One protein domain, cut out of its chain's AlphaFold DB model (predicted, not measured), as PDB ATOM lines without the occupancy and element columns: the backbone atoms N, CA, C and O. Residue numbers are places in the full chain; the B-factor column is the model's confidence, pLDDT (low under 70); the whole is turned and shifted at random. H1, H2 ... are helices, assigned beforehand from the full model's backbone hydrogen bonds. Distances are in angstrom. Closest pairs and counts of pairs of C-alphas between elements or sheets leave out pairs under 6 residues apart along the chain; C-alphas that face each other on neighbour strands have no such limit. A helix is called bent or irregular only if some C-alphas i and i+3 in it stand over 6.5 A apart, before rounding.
ATOM      1  N   VAL A   4     -30.846 -51.300   8.104       58.16
ATOM      2  CA  VAL A   4     -30.527 -52.725   7.967       58.16
ATOM      3  C   VAL A   4     -29.240 -52.958   7.172       58.16
ATOM      4  O   VAL A   4     -28.382 -53.721   7.609       58.16
ATOM      5  N   ASN A   5     -29.058 -52.262   6.047       56.91
ATOM      6  CA  ASN A   5     -27.916 -52.491   5.155       56.91
ATOM      7  C   ASN A   5     -26.602 -52.010   5.782       56.91
ATOM      8  O   ASN A   5     -25.559 -52.634   5.601       56.91
ATOM      9  N   TYR A   6     -26.654 -50.930   6.564       61.50
ATOM     10  CA  TYR A   6     -25.467 -50.393   7.230       61.50
ATOM     11  C   TYR A   6     -25.101 -51.174   8.502       61.50
ATOM     12  O   TYR A   6     -23.921 -51.369   8.782       61.50
ATOM     13  N   LYS A   7     -26.090 -51.718   9.226       64.50
ATOM     14  CA  LYS A   7     -25.852 -52.652  10.340       64.50
ATOM     15  C   LYS A   7     -25.072 -53.883   9.873       64.50
ATOM     16  O   LYS A   7     -24.123 -54.288  10.538       64.50
ATOM     17  N   THR A   8     -25.434 -54.434   8.715       63.19
ATOM     18  CA  THR A   8     -24.703 -55.552   8.102       63.19
ATOM     19  C   THR A   8     -23.276 -55.149   7.738       63.19
ATOM     20  O   THR A   8     -22.349 -55.880   8.068       63.19
ATOM     21  N   ALA A   9     -23.078 -53.963   7.153       67.19
ATOM     22  CA  ALA A   9     -21.750 -53.466   6.793       67.19
ATOM     23  C   ALA A   9     -20.832 -53.255   8.014       67.19
ATOM     24  O   ALA A   9     -19.669 -53.648   7.977       67.19
ATOM     25  N   ILE A  10     -21.345 -52.696   9.116       66.69
ATOM     26  CA  ILE A  10     -20.581 -52.490  10.362       66.69
ATOM     27  C   ILE A  10     -20.213 -53.833  11.006       66.69
ATOM     28  O   ILE A  10     -19.057 -54.031  11.379       66.69
ATOM     29  N   VAL A  11     -21.158 -54.779  11.081       67.44
ATOM     30  CA  VAL A  11     -20.895 -56.125  11.618       67.44
ATOM     31  C   VAL A  11     -19.881 -56.872  10.749       67.44
ATOM     32  O   VAL A  11     -18.987 -57.523  11.279       67.44
ATOM     33  N   GLN A  12     -19.974 -56.759   9.423       64.75
ATOM     34  CA  GLN A  12     -19.019 -57.392   8.510       64.75
ATOM     35  C   GLN A  12     -17.624 -56.758   8.590       64.75
ATOM     36  O   GLN A  12     -16.632 -57.482   8.589       64.75
ATOM     37  N   THR A  13     -17.544 -55.430   8.690       71.31
ATOM     38  CA  THR A  13     -16.271 -54.688   8.648       71.31
ATOM     39  C   THR A  13     -15.548 -54.705   9.990       71.31
ATOM     40  O   THR A  13     -14.339 -54.912  10.043       71.31
ATOM     41  N   HIS A  14     -16.276 -54.497  11.087       69.25
ATOM     42  CA  HIS A  14     -15.688 -54.286  12.409       69.25
ATOM     43  C   HIS A  14     -15.967 -55.427  13.392       69.25
ATOM     44  O   HIS A  14     -15.422 -55.416  14.490       69.25
ATOM     45  N   LYS A  15     -16.803 -56.414  13.026       66.62
ATOM     46  CA  LYS A  15     -17.230 -57.542  13.886       66.62
ATOM     47  C   LYS A  15     -17.893 -57.144  15.210       66.62
ATOM     48  O   LYS A  15     -18.183 -58.005  16.033       66.62
ATOM     49  N   VAL A  16     -18.191 -55.862  15.391       64.81
ATOM     50  CA  VAL A  16     -18.969 -55.322  16.505       64.81
ATOM     51  C   VAL A  16     -20.374 -54.980  16.041       64.81
ATOM     52  O   VAL A  16     -20.596 -54.541  14.911       64.81
ATOM     53  N   ARG A  17     -21.342 -55.195  16.930       68.50
ATOM     54  CA  ARG A  17     -22.746 -54.873  16.711       68.50
ATOM     55  C   ARG A  17     -23.171 -53.879  17.776       68.50
ATOM     56  O   ARG A  17     -23.297 -54.266  18.925       68.50
ATOM     57  N   LEU A  18     -23.464 -52.652  17.362       69.56
ATOM     58  CA  LEU A  18     -24.135 -51.687  18.225       69.56
ATOM     59  C   LEU A  18     -25.609 -52.079  18.359       69.56
ATOM     60  O   LEU A  18     -26.326 -52.257  17.361       69.56
ATOM     61  N   VAL A  19     -26.044 -52.268  19.597       75.06
ATOM     62  CA  VAL A  19     -27.425 -52.561  19.970       75.06
ATOM     63  C   VAL A  19     -28.056 -51.271  20.488       75.06
ATOM     64  O   VAL A  19     -27.405 -50.487  21.170       75.06
ATOM     65  N   ASN A  20     -29.322 -51.038  20.115       75.50
ATOM     66  CA  ASN A  20     -30.137 -49.926  20.621       75.50
ATOM     67  C   ASN A  20     -29.480 -48.538  20.484       75.50
ATOM     68  O   ASN A  20     -29.503 -47.716  21.397       75.50
ATOM     69  N   TRP A  21     -28.891 -48.266  19.318       77.38
ATOM     70  CA  TRP A  21     -28.379 -46.933  19.027       77.38
ATOM     71  C   TRP A  21     -29.488 -45.875  19.147       77.38
ATOM     72  O   TRP A  21     -30.597 -46.123  18.658       77.38
ATOM     73  N   PRO A  22     -29.206 -44.697  19.730       76.25
ATOM     74  CA  PRO A  22     -30.219 -43.667  19.933       76.25
ATOM     75  C   PRO A  22     -30.847 -43.235  18.606       76.25
ATOM     76  O   PRO A  22     -30.155 -42.779  17.700       76.25
ATOM     77  N   THR A  23     -32.170 -43.338  18.480       74.19
ATOM     78  CA  THR A  23     -32.909 -42.958  17.261       74.19
ATOM     79  C   THR A  23     -32.824 -41.468  16.944       74.19
ATOM     80  O   THR A  23     -32.966 -41.082  15.785       74.19
ATOM     81  N   SER A  24     -32.577 -40.635  17.956       74.88
ATOM     82  CA  SER A  24     -32.324 -39.198  17.810       74.88
ATOM     83  C   SER A  24     -30.968 -38.889  17.172       74.88
ATOM     84  O   SER A  24     -30.775 -37.786  16.664       74.88
ATOM     85  N   LEU A  25     -30.041 -39.850  17.159       75.69
ATOM     86  CA  LEU A  25     -28.716 -39.688  16.586       75.69
ATOM     87  C   LEU A  25     -28.643 -40.299  15.202       75.69
ATOM     88  O   LEU A  25     -28.934 -41.481  14.993       75.69
ATOM     89  N   LYS A  26     -28.124 -39.519  14.254       74.06
ATOM     90  CA  LYS A  26     -27.686 -40.096  12.988       74.06
ATOM     91  C   LYS A  26     -26.597 -41.118  13.291       74.06
ATOM     92  O   LYS A  26     -25.585 -40.804  13.909       74.06
ATOM     93  N   PHE A  27     -26.826 -42.348  12.851       70.06
ATOM     94  CA  PHE A  27     -25.849 -43.421  12.954       70.06
ATOM     95  C   PHE A  27     -24.705 -43.150  11.969       70.06
ATOM     96  O   PHE A  27     -24.753 -43.566  10.809       70.06
ATOM     97  N   VAL A  28     -23.716 -42.377  12.410       73.19
ATOM     98  CA  VAL A  28     -22.516 -41.999  11.654       73.19
ATOM     99  C   VAL A  28     -21.274 -42.502  12.380       73.19
ATOM    100  O   VAL A  28     -21.331 -42.835  13.562       73.19
ATOM    101  N   ASN A  29     -20.139 -42.579  11.678       69.50
ATOM    102  CA  ASN A  29     -18.871 -42.850  12.353       69.50
ATOM    103  C   ASN A  29     -18.667 -41.797  13.465       69.50
ATOM    104  O   ASN A  29     -18.908 -40.618  13.191       69.50
ATOM    105  N   PRO A  30     -18.215 -42.183  14.673       68.00
ATOM    106  CA  PRO A  30     -17.931 -41.248  15.759       68.00
ATOM    107  C   PRO A  30     -17.095 -40.029  15.342       68.00
ATOM    108  O   PRO A  30     -17.348 -38.928  15.820       68.00
ATOM    109  N   SER A  31     -16.164 -40.190  14.395       71.38
ATOM    110  CA  SER A  31     -15.338 -39.101  13.847       71.38
ATOM    111  C   SER A  31     -16.124 -38.037  13.067       71.38
ATOM    112  O   SER A  31     -15.616 -36.940  12.860       71.38
ATOM    113  N   PHE A  32     -17.340 -38.352  12.614       74.75
ATOM    114  CA  PHE A  32     -18.243 -37.432  11.912       74.75
ATOM    115  C   PHE A  32     -19.317 -36.828  12.826       74.75
ATOM    116  O   PHE A  32     -20.151 -36.055  12.349       74.75
ATOM    117  N   ILE A  33     -19.325 -37.154  14.125       79.31
ATOM    118  CA  ILE A  33     -20.220 -36.503  15.083       79.31
ATOM    119  C   ILE A  33     -19.660 -35.106  15.373       79.31
ATOM    120  O   ILE A  33     -18.742 -34.937  16.170       79.31
ATOM    121  N   GLY A  34     -20.189 -34.105  14.672       78.94
ATOM    122  CA  GLY A  34     -19.688 -32.728  14.738       78.94
ATOM    123  C   GLY A  34     -20.297 -31.873  15.851       78.94
ATOM    124  O   GLY A  34     -19.809 -30.777  16.113       78.94
ATOM    125  N   THR A  35     -21.368 -32.333  16.495       84.69
ATOM    126  CA  THR A  35     -22.138 -31.552  17.471       84.69
ATOM    127  C   THR A  35     -21.973 -32.111  18.880       84.69
ATOM    128  O   THR A  35     -22.105 -33.308  19.133       84.69
ATOM    129  N   VAL A  36     -21.726 -31.212  19.836       82.94
ATOM    130  CA  VAL A  36     -21.557 -31.570  21.254       82.94
ATOM    131  C   VAL A  36     -22.825 -32.219  21.824       82.94
ATOM    132  O   VAL A  36     -22.725 -33.159  22.607       82.94
ATOM    133  N   SER A  37     -24.010 -31.774  21.387       82.56
ATOM    134  CA  SER A  37     -25.306 -32.366  21.757       82.56
ATOM    135  C   SER A  37     -25.399 -33.847  21.398       82.56
ATOM    136  O   SER A  37     -25.936 -34.653  22.161       82.56
ATOM    137  N   ASP A  38     -24.849 -34.214  20.245       83.12
ATOM    138  CA  ASP A  38     -24.964 -35.562  19.713       83.12
ATOM    139  C   ASP A  38     -24.005 -36.501  20.450       83.12
ATOM    140  O   ASP A  38     -24.378 -37.612  20.829       83.12
ATOM    141  N   ILE A  39     -22.801 -36.008  20.763       82.06
ATOM    142  CA  ILE A  39     -21.827 -36.711  21.609       82.06
ATOM    143  C   ILE A  39     -22.383 -36.911  23.022       82.06
ATOM    144  O   ILE A  39     -22.271 -38.005  23.574       82.06
ATOM    145  N   GLN A  40     -23.011 -35.889  23.611       85.94
ATOM    146  CA  GLN A  40     -23.625 -35.995  24.939       85.94
ATOM    147  C   GLN A  40     -24.764 -37.015  24.965       85.94
ATOM    148  O   GLN A  40     -24.865 -37.799  25.910       85.94
ATOM    149  N   THR A  41     -25.596 -37.032  23.926       83.19
ATOM    150  CA  THR A  41     -26.684 -38.007  23.787       83.19
ATOM    151  C   THR A  41     -26.121 -39.421  23.672       83.19
ATOM    152  O   THR A  41     -26.560 -40.312  24.396       83.19
ATOM    153  N   LEU A  42     -25.088 -39.617  22.845       82.50
ATOM    154  CA  LEU A  42     -24.441 -40.918  22.678       82.50
ATOM    155  C   LEU A  42     -23.806 -41.400  23.984       82.50
ATOM    156  O   LEU A  42     -24.020 -42.536  24.400       82.50
ATOM    157  N   HIS A  43     -23.055 -40.524  24.652       83.62
ATOM    158  CA  HIS A  43     -22.422 -40.823  25.930       83.62
ATOM    159  C   HIS A  43     -23.454 -41.196  26.996       83.62
ATOM    160  O   HIS A  43     -23.263 -42.171  27.721       83.62
ATOM    161  N   ASN A  44     -24.562 -40.456  27.086       85.25
ATOM    162  CA  ASN A  44     -25.620 -40.766  28.040       85.25
ATOM    163  C   ASN A  44     -26.260 -42.123  27.760       85.25
ATOM    164  O   ASN A  44     -26.397 -42.893  28.705       85.25
ATOM    165  N   SER A  45     -26.571 -42.445  26.505       82.19
ATOM    166  CA  SER A  45     -27.154 -43.744  26.152       82.19
ATOM    167  C   SER A  45     -26.194 -44.918  26.359       82.19
ATOM    168  O   SER A  45     -26.630 -45.997  26.749       82.19
ATOM    169  N   LEU A  46     -24.885 -44.724  26.160       81.88
ATOM    170  CA  LEU A  46     -23.872 -45.725  26.527       81.88
ATOM    171  C   LEU A  46     -23.773 -45.886  28.052       81.88
ATOM    172  O   LEU A  46     -23.701 -47.000  28.565       81.88
ATOM    173  N   ARG A  47     -23.814 -44.774  28.796       85.31
ATOM    174  CA  ARG A  47     -23.742 -44.764  30.266       85.31
ATOM    175  C   ARG A  47     -24.960 -45.415  30.919       85.31
ATOM    176  O   ARG A  47     -24.815 -46.059  31.953       85.31
ATOM    177  N   THR A  48     -26.153 -45.226  30.361       83.81
ATOM    178  CA  THR A  48     -27.395 -45.836  30.862       83.81
ATOM    179  C   THR A  48     -27.549 -47.295  30.433       83.81
ATOM    180  O   THR A  48     -28.470 -47.961  30.897       83.81
ATOM    181  N   GLY A  49     -26.661 -47.804  29.569       77.62
ATOM    182  CA  GLY A  49     -26.763 -49.142  28.988       77.62
ATOM    183  C   GLY A  49     -27.883 -49.274  27.954       77.62
ATOM    184  O   GLY A  49     -28.123 -50.374  27.447       77.62
TER     185      GLY A  49
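What this domain is: This is residues 4 to 49 of the 52 residues of an uncharacterized protein of Serpula lacrymans var. lacrymans (strain S7.3) (UniProt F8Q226). Two separate helices, H1 and H2, stand at opposite ends of the longest axis, with a long winding link, residues 15 to 35, spanning the space between them. The helices have no contact with each other, and the link makes a wide loop before it enters H2. The printed part has 46 residues with two named helices, in the order H1, H2, and no named strand; the class is all helix, with 23 of the 46 residues in the named helices. The whole is only just compact, close to loose, with a radius of gyration of the C-alphas of 11.1 A and spans of 29 by 23 by 16 A.

Where its parts are: Find C-alpha 4 at (-30.527, -52.725, 7.967); here H1, residues 4 to 14, begins, and it runs 15.6 A to C-alpha 14 at (-15.688, -54.286, 12.409). Read on through residues 15 to 35, which hold no named element, to C-alpha 36 at (-21.557, -31.570, 21.254). There H2, residues 36 to 47, begins, and it runs 16.1 A to C-alpha 47 at (-23.742, -44.764, 30.266).

How they stand to each other: Compare the C-alphas of H1 with those of H2: the two helices are apart, with no C-alpha of the one within 8 A of the other. Look next at the backbone O and N atoms inside H1 and H2: in both helices every O i to N i+4 pair is within hydrogen-bond range. Neither helix is bent or irregular.

The domain as a whole: Measure from the C-alpha of Gln 12 in H1 to that of Ser 37 in H2, the two farthest apart, and you will find 29.0 A. The C-alphas of Val 4 and Gly 49, the first and last printed, are 21.7 A apart. The printed part has no cut, and the link from H1 to H2, 21 residues, is long. In the B-factor column the mean pLDDT of the printed part is 74.2; residues 4 to 12, 14 to 18 and 29 to 30 are under 70. The mean is 65 for H1 and 83 for H2.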